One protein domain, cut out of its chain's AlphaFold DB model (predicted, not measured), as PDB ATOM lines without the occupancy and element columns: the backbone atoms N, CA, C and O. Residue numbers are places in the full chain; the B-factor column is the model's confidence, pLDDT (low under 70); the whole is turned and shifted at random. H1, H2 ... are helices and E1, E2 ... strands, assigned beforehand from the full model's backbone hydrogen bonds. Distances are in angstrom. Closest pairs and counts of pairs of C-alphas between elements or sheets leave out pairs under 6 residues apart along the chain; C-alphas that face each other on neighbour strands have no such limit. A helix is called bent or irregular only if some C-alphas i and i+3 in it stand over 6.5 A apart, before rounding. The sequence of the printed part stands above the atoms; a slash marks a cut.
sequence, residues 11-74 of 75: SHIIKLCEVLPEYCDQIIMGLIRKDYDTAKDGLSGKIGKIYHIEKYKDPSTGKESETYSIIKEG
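This is residues 11 to 74 of the 75 residues of an uncharacterized protein of Clostridium innocuum (UniProt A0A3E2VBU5). A hairpin of two antiparallel strands, E1 and E2, makes a long arm, and two steeply tilted helices, H1 and H2, pack together at the other end. The printed part has 64 residues, with two named helices and two named strands in the order H1, H2, E1, E2, class mixed. It is loose, with a radius of gyration of the C-alphas of 15.2 A, and elongated, spanning 46 by 24 by 19 A.

E1, residues 51 to 57, and E2, residues 64 to 73, form a hairpin, antiparallel at 147 degrees; N 52 and O 72, 2.8 A apart, are within hydrogen-bond range. E2 bends by 115 degrees at residue 67. H1, residues 11 to 23, touches H2, residues 33 to 43, with residues 13 to 18 alone; the closest C-alphas, of Ile 14 and Gly 42, are 5.2 A apart. They run the same way at a steep tilt of 58 degrees. Both strands are apart from H1, and E2 is apart from H2. O i to N i+4 pairs within range number 5 of 9 in H1 and 5 of 7 in H2.

E2 measures 19.4 A, E1 17.1 A, H1 19.7 A and H2 14.0 A. H1 begins at C-alpha 11 (-3.919, 44.051, 20.614); E2 ends at C-alpha 73 (18.873, 51.087, 34.872). Both helices are only just irregular: C-alphas 18 and 21 are 6.8 A apart, 38 and 41 6.9 A.

The farthest C-alphas, of Glu 22 and Thr 61, are 47.2 A apart. The printed part has no cut, its three links are short, and no printed residue is under 70 in pLDDT.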
ATOM      1  N   SER A  11      -2.696  43.357  20.190       70.31
ATOM      2  CA  SER A  11      -3.919  44.051  20.614       70.31
ATOM      3  C   SER A  11      -4.310  43.715  22.055       70.31
ATOM      4  O   SER A  11      -4.790  44.578  22.797       70.31
ATOM      5  N   HIS A  12      -4.064  42.475  22.477       71.88
ATOM      6  CA  HIS A  12      -4.296  42.018  23.839       71.88
ATOM      7  C   HIS A  12      -3.204  42.507  24.806       71.88
ATOM      8  O   HIS A  12      -3.520  42.797  25.960       71.88
ATOM      9  N   ILE A  13      -1.960  42.694  24.338       74.00
ATOM     10  CA  ILE A  13      -0.863  43.284  25.133       74.00
ATOM     11  C   ILE A  13      -1.246  44.681  25.641       74.00
ATOM     12  O   ILE A  13      -1.110  44.956  26.834       74.00
ATOM     13  N   ILE A  14      -1.772  45.548  24.767       75.62
ATOM     14  CA  ILE A  14      -2.146  46.928  25.124       75.62
ATOM     15  C   ILE A  14      -3.238  46.936  26.201       75.62
ATOM     16  O   ILE A  14      -3.079  47.592  27.228       75.62
ATOM     17  N   LYS A  15      -4.302  46.142  26.021       77.38
ATOM     18  CA  LYS A  15      -5.382  46.028  27.018       77.38
ATOM     19  C   LYS A  15      -4.870  45.535  28.367       77.38
ATOM     20  O   LYS A  15      -5.298  46.033  29.403       77.38
ATOM     21  N   LEU A  16      -3.938  44.579  28.374       79.06
ATOM     22  CA  LEU A  16      -3.347  44.098  29.620       79.06
ATOM     23  C   LEU A  16      -2.578  45.224  30.330       79.06
ATOM     24  O   LEU A  16      -2.729  45.400  31.534       79.06
ATOM     25  N   CYS A  17      -1.823  46.036  29.587       78.62
ATOM     26  CA  CYS A  17      -1.097  47.197  30.118       78.62
ATOM     27  C   CYS A  17      -2.026  48.306  30.645       78.62
ATOM     28  O   CYS A  17      -1.665  49.054  31.559       78.62
ATOM     29  N   GLU A  18      -3.230  48.423  30.085       80.19
ATOM     30  CA  GLU A  18      -4.247  49.357  30.561       80.19
ATOM     31  C   GLU A  18      -4.860  48.920  31.890       80.19
ATOM     32  O   GLU A  18      -4.945  49.744  32.801       80.19
ATOM     33  N   VAL A  19      -5.211  47.634  31.987       83.69
ATOM     34  CA  VAL A  19      -5.971  47.026  33.088       83.69
ATOM     35  C   VAL A  19      -5.089  46.694  34.290       83.69
ATOM     36  O   VAL A  19      -5.486  46.946  35.419       83.69
ATOM     37  N   LEU A  20      -3.884  46.155  34.084       81.56
ATOM     38  CA  LEU A  20      -2.995  45.696  35.164       81.56
ATOM     39  C   LEU A  20      -2.796  46.708  36.319       81.56
ATOM     40  O   LEU A  20      -2.885  46.292  37.476       81.56
ATOM     41  N   PRO A  21      -2.579  48.012  36.057       78.69
ATOM     42  CA  PRO A  21      -2.439  49.031  37.101       78.69
ATOM     43  C   PRO A  21      -3.680  49.229  37.982       78.69
ATOM     44  O   PRO A  21      -3.553  49.751  39.082       78.69
ATOM     45  N   GLU A  22      -4.876  48.840  37.529       83.38
ATOM     46  CA  GLU A  22      -6.107  48.966  38.327       83.38
ATOM     47  C   GLU A  22      -6.210  47.895  39.424       83.38
ATOM     48  O   GLU A  22      -6.917  48.088  40.411       83.38
ATOM     49  N   TYR A  23      -5.510  46.768  39.262       83.25
ATOM     50  CA  TYR A  23      -5.613  45.602  40.150       83.25
ATOM     51  C   TYR A  23      -4.361  45.384  41.003       83.25
ATOM     52  O   TYR A  23      -4.323  44.457  41.813       83.25
ATOM     53  N   CYS A  24      -3.309  46.180  40.801       84.00
ATOM     54  CA  CYS A  24      -2.007  45.985  41.427       84.00
ATOM     55  C   CYS A  24      -1.368  47.330  41.782       84.00
ATOM     56  O   CYS A  24      -1.205  48.178  40.909       84.00
ATOM     57  N   ASP A  25      -0.906  47.478  43.026       86.25
ATOM     58  CA  ASP A  25      -0.196  48.689  43.468       86.25
ATOM     59  C   ASP A  25       1.190  48.828  42.816       86.25
ATOM     60  O   ASP A  25       1.613  49.916  42.429       86.25
ATOM     61  N   GLN A  26       1.924  47.716  42.693       88.00
ATOM     62  CA  GLN A  26       3.242  47.681  42.064       88.00
ATOM     63  C   GLN A  26       3.409  46.412  41.235       88.00
ATOM     64  O   GLN A  26       3.093  45.308  41.680       88.00
ATOM     65  N   ILE A  27       3.964  46.568  40.034       87.25
ATOM     66  CA  ILE A  27       4.199  45.466  39.105       87.25
ATOM     67  C   ILE A  27       5.661  45.479  38.667       87.25
ATOM     68  O   ILE A  27       6.187  46.498  38.229       87.25
ATOM     69  N   ILE A  28       6.299  44.312  38.745       90.06
ATOM     70  CA  ILE A  28       7.607  44.046  38.141       90.06
ATOM     71  C   ILE A  28       7.383  43.063  36.995       90.06
ATOM     72  O   ILE A  28       6.884  41.956  37.219       90.06
ATOM     73  N   MET A  29       7.722  43.462  35.770       88.12
ATOM     74  CA  MET A  29       7.553  42.643  34.566       88.12
ATOM     75  C   MET A  29       8.909  42.297  33.956       88.12
ATOM     76  O   MET A  29       9.725  43.182  33.716       88.12
ATOM     77  N   GLY A  30       9.128  41.010  33.691       89.56
ATOM     78  CA  GLY A  30      10.229  40.528  32.864       89.56
ATOM     79  C   GLY A  30       9.747  40.378  31.427       89.56
ATOM     80  O   GLY A  30       8.821  39.612  31.171       89.56
ATOM     81  N   LEU A  31      10.348  41.124  30.501       87.38
ATOM     82  CA  LEU A  31       9.958  41.154  29.093       87.38
ATOM     83  C   LEU A  31      11.182  41.004  28.198       87.38
ATOM     84  O   LEU A  31      12.244  41.560  28.480       87.38
ATOM     85  N   ILE A  32      11.015  40.302  27.079       88.75
ATOM     86  CA  ILE A  32      11.977  40.377  25.980       88.75
ATOM     87  C   ILE A  32      11.777  41.684  25.208       88.75
ATOM     88  O   ILE A  32      10.674  42.227  25.149       88.75
ATOM     89  N   ARG A  33      12.846  42.183  24.577       86.50
ATOM     90  CA  ARG A  33      12.857  43.515  23.949       86.50
ATOM     91  C   ARG A  33      11.719  43.738  22.947       86.50
ATOM     92  O   ARG A  33      11.084  44.780  22.998       86.50
ATOM     93  N   LYS A  34      11.416  42.747  22.100       85.19
ATOM     94  CA  LYS A  34      10.342  42.856  21.094       85.19
ATOM     95  C   LYS A  34       8.958  43.091  21.735       85.19
ATOM     96  O   LYS A  34       8.149  43.848  21.205       85.19
ATOM     97  N   ASP A  35       8.704  42.447  22.876       84.38
ATOM     98  CA  ASP A  35       7.419  42.518  23.573       84.38
ATOM     99  C   ASP A  35       7.323  43.841  24.334       84.38
ATOM    100  O   ASP A  35       6.283  44.494  24.303       84.38
ATOM    101  N   TYR A  36       8.433  44.287  24.937       85.94
ATOM    102  CA  TYR A  36       8.536  45.632  25.504       85.94
ATOM    103  C   TYR A  36       8.276  46.712  24.449       85.94
ATOM    104  O   TYR A  36       7.467  47.601  24.686       85.94
ATOM    105  N   ASP A  37       8.895  46.612  23.270       86.00
ATOM    106  CA  ASP A  37       8.727  47.595  22.193       86.00
ATOM    107  C   ASP A  37       7.271  47.699  21.708       86.00
ATOM    108  O   ASP A  37       6.847  48.775  21.296       86.00
ATOM    109  N   THR A  38       6.503  46.609  21.806       82.75
ATOM    110  CA  THR A  38       5.062  46.576  21.496       82.75
ATOM    111  C   THR A  38       4.214  47.135  22.645       82.75
ATOM    112  O   THR A  38       3.214  47.809  22.414       82.75
ATOM    113  N   ALA A  39       4.606  46.867  23.893       81.38
ATOM    114  CA  ALA A  39       3.861  47.257  25.089       81.38
ATOM    115  C   ALA A  39       4.122  48.703  25.544       81.38
ATOM    116  O   ALA A  39       3.266  49.298  26.198       81.38
ATOM    117  N   LYS A  40       5.293  49.272  25.227       84.06
ATOM    118  CA  LYS A  40       5.758  50.562  25.768       84.06
ATOM    119  C   LYS A  40       4.772  51.702  25.521       84.06
ATOM    120  O   LYS A  40       4.615  52.552  26.389       84.06
ATOM    121  N   ASP A  41       4.079  51.691  24.383       80.94
ATOM    122  CA  ASP A  41       3.135  52.748  24.026       80.94
ATOM    123  C   ASP A  41       1.900  52.705  24.943       80.94
ATOM    124  O   ASP A  41       1.430  53.750  25.388       80.94
ATOM    125  N   GLY A  42       1.432  51.505  25.314       78.12
ATOM    126  CA  GLY A  42       0.333  51.304  26.271       78.12
ATOM    127  C   GLY A  42       0.750  51.419  27.744       78.12
ATOM    128  O   GLY A  42      -0.082  51.681  28.612       78.12
ATOM    129  N   LEU A  43       2.042  51.245  28.035       79.25
ATOM    130  CA  LEU A  43       2.636  51.443  29.363       79.25
ATOM    131  C   LEU A  43       3.120  52.884  29.594       79.25
ATOM    132  O   LEU A  43       3.486  53.236  30.719       79.25
ATOM    133  N   SER A  44       3.128  53.717  28.550       72.94
ATOM    134  CA  SER A  44       3.620  55.091  28.595       72.94
ATOM    135  C   SER A  44       2.909  55.893  29.689       72.94
ATOM    136  O   SER A  44       1.685  55.866  29.818       72.94
ATOM    137  N   GLY A  45       3.688  56.568  30.536       79.69
ATOM    138  CA  GLY A  45       3.183  57.311  31.697       79.69
ATOM    139  C   GLY A  45       2.855  56.466  32.936       79.69
ATOM    140  O   GLY A  45       2.573  57.038  33.984       79.69
ATOM    141  N   LYS A  46       2.931  55.129  32.856       83.69
ATOM    142  CA  LYS A  46       2.746  54.209  33.999       83.69
ATOM    143  C   LYS A  46       4.033  53.494  34.417       83.69
ATOM    144  O   LYS A  46       4.051  52.776  35.414       83.69
ATOM    145  N   ILE A  47       5.117  53.678  33.665       87.62
ATOM    146  CA  ILE A  47       6.422  53.097  33.979       87.62
ATOM    147  C   ILE A  47       7.144  53.982  34.996       87.62
ATOM    148  O   ILE A  47       7.463  55.132  34.713       87.62
ATOM    149  N   GLY A  48       7.425  53.425  36.176       89.50
ATOM    150  CA  GLY A  48       8.228  54.100  37.199       89.50
ATOM    151  C   GLY A  48       9.734  53.914  37.013       89.50
ATOM    152  O   GLY A  48      10.495  54.850  37.235       89.50
ATOM    153  N   LYS A  49      10.170  52.707  36.626       91.50
ATOM    154  CA  LYS A  49      11.579  52.364  36.388       91.50
ATOM    155  C   LYS A  49      11.720  51.320  35.291       91.50
ATOM    156  O   LYS A  49      10.906  50.399  35.210       91.50
ATOM    157  N   ILE A  50      12.787  51.435  34.508       91.88
ATOM    158  CA  ILE A  50      13.164  50.483  33.462       91.88
ATOM    159  C   ILE A  50      14.529  49.912  33.816       91.88
ATOM    160  O   ILE A  50      15.419  50.629  34.267       91.88
ATOM    161  N   TYR A  51      14.692  48.612  33.603       94.50
ATOM    162  CA  TYR A  51      15.970  47.943  33.760       94.50
ATOM    163  C   TYR A  51      16.235  47.032  32.567       94.50
ATOM    164  O   TYR A  51      15.339  46.337  32.086       94.50
ATOM    165  N   HIS A  52      17.483  47.005  32.117       94.12
ATOM    166  CA  HIS A  52      17.967  46.121  31.071       94.12
ATOM    167  C   HIS A  52      18.825  45.021  31.678       94.12
ATOM    168  O   HIS A  52      19.746  45.290  32.450       94.12
ATOM    169  N   ILE A  53      18.522  43.778  31.308       93.50
ATOM    170  CA  ILE A  53      19.336  42.615  31.650       93.50
ATOM    171  C   ILE A  53      20.208  42.304  30.439       93.50
ATOM    172  O   ILE A  53      19.703  41.987  29.363       93.50
ATOM    173  N   GLU A  54      21.519  42.399  30.616       92.56
ATOM    174  CA  GLU A  54      22.502  42.199  29.554       92.56
ATOM    175  C   GLU A  54      23.532  41.162  29.997       92.56
ATOM    176  O   GLU A  54      23.902  41.095  31.171       92.56
ATOM    177  N   LYS A  55      24.039  40.349  29.065       94.56
ATOM    178  CA  LYS A  55      25.232  39.549  29.356       94.56
ATOM    179  C   LYS A  55      26.400  40.485  29.632       94.56
ATOM    180  O   LYS A  55      26.604  41.466  28.917       94.56
ATOM    181  N   TYR A  56      27.176  40.177  30.668       94.38
ATOM    182  CA  TYR A  56      28.393  40.936  30.913       94.38
ATOM    183  C   TYR A  56      29.351  40.758  29.741       94.38
ATOM    184  O   TYR A  56      29.597  39.631  29.318       94.38
ATOM    185  N   LYS A  57      29.916  41.858  29.252       94.69
ATOM    186  CA  LYS A  57      30.946  41.846  28.220       94.69
ATOM    187  C   LYS A  57      32.261  42.289  28.838       94.69
ATOM    188  O   LYS A  57      32.350  43.406  29.344       94.69
ATOM    189  N   ASP A  58      33.261  41.419  28.785       91.00
ATOM    190  CA  ASP A  58      34.605  41.710  29.275       91.00
ATOM    191  C   ASP A  58      35.211  42.876  28.469       91.00
ATOM    192  O   ASP A  58      35.360  42.757  27.249       91.00
ATOM    193  N   PRO A  59      35.569  44.003  29.110       90.94
ATOM    194  CA  PRO A  59      36.132  45.158  28.417       90.94
ATOM    195  C   PRO A  59      37.483  44.888  27.745       90.94
ATOM    196  O   PRO A  59      37.827  45.562  26.779       90.94
ATOM    197  N   SER A  60      38.255  43.925  28.254       92.31
ATOM    198  CA  SER A  60      39.601  43.602  27.772       92.31
ATOM    199  C   SER A  60      39.596  42.612  26.608       92.31
ATOM    200  O   SER A  60      40.411  42.730  25.695       92.31
ATOM    201  N   THR A  61      38.664  41.655  26.611       93.12
ATOM    202  CA  THR A  61      38.593  40.593  25.591       93.12
ATOM    203  C   THR A  61      37.420  40.747  24.626       93.12
ATOM    204  O   THR A  61      37.400  40.109  23.574       93.12
ATOM    205  N   GLY A  62      36.425  41.568  24.969       92.56
ATOM    206  CA  GLY A  62      35.190  41.737  24.208       92.56
ATOM    207  C   GLY A  62      34.258  40.523  24.239       92.56
ATOM    208  O   GLY A  62      33.245  40.540  23.540       92.56
ATOM    209  N   LYS A  63      34.574  39.479  25.015       94.25
ATOM    210  CA  LYS A  63      33.760  38.263  25.115       94.25
ATOM    211  C   LYS A  63      32.604  38.451  26.088       94.25
ATOM    212  O   LYS A  63      32.752  39.087  27.131       94.25
ATOM    213  N   GLU A  64      31.459  37.873  25.743       95.44
ATOM    214  CA  GLU A  64      30.320  37.789  26.651       95.44
ATOM    215  C   GLU A  64      30.535  36.689  27.691       95.44
ATOM    216  O   GLU A  64      31.072  35.622  27.390       95.44
ATOM    217  N   SER A  65      30.089  36.947  28.915       92.00
ATOM    218  CA  SER A  65      30.064  35.968  29.990       92.00
ATOM    219  C   SER A  65      28.989  34.915  29.734       92.00
ATOM    220  O   SER A  65      27.849  35.229  29.378       92.00
ATOM    221  N   GLU A  66      29.343  33.653  29.960       92.44
ATOM    222  CA  GLU A  66      28.410  32.523  29.912       92.44
ATOM    223  C   GLU A  66      27.763  32.237  31.272       92.44
ATOM    224  O   GLU A  66      26.794  31.487  31.345       92.44
ATOM    225  N   THR A  67      28.281  32.830  32.352       92.75
ATOM    226  CA  THR A  67      27.910  32.465  33.727       92.75
ATOM    227  C   THR A  67      27.134  33.544  34.468       92.75
ATOM    228  O   THR A  67      26.554  33.247  35.509       92.75
ATOM    229  N   TYR A  68      27.100  34.785  33.967       91.94
ATOM    230  CA  TYR A  68      26.342  35.853  34.617       91.94
ATOM    231  C   TYR A  68      25.895  36.976  33.676       91.94
ATOM    232  O   TYR A  68      26.515  37.277  32.650       91.94
ATOM    233  N   SER A  69      24.820  37.634  34.102       94.31
ATOM    234  CA  SER A  69      24.257  38.838  33.501       94.31
ATOM    235  C   SER A  69      24.310  39.992  34.495       94.31
ATOM    236  O   SER A  69      24.423  39.793  35.705       94.31
ATOM    237  N   ILE A  70      24.222  41.204  33.971       95.06
ATOM    238  CA  ILE A  70      24.164  42.441  34.740       95.06
ATOM    239  C   ILE A  70      22.833  43.137  34.484       95.06
ATOM    240  O   ILE A  70      22.284  43.057  33.385       95.06
ATOM    241  N   ILE A  71      22.332  43.819  35.510       95.00
ATOM    242  CA  ILE A  71      21.134  44.649  35.427       95.00
ATOM    243  C   ILE A  71      21.585  46.106  35.420       95.00
ATOM    244  O   ILE A  71      22.322  46.528  36.313       95.00
ATOM    245  N   LYS A  72      21.157  46.863  34.415       94.44
ATOM    246  CA  LYS A  72      21.413  48.301  34.288       94.44
ATOM    247  C   LYS A  72      20.090  49.048  34.306       94.44
ATOM    248  O   LYS A  72      19.127  48.568  33.719       94.44
ATOM    249  N   GLU A  73      20.030  50.190  34.978       93.75
ATOM    250  CA  GLU A  73      18.873  51.087  34.872       93.75
ATOM    251  C   GLU A  73      18.826  51.651  33.442       93.75
ATOM    252  O   GLU A  73      19.857  52.061  32.905       93.75
ATOM    253  N   GLY A  74      17.662  51.541  32.805       83.94
ATOM    254  CA  GLY A  74      17.383  52.071  31.472       83.94
ATOM    255  C   GLY A  74      16.818  53.487  31.540       83.94
ATOM    256  O   GLY A  74      16.367  53.918  32.602       83.94
TER     257      GLY A  74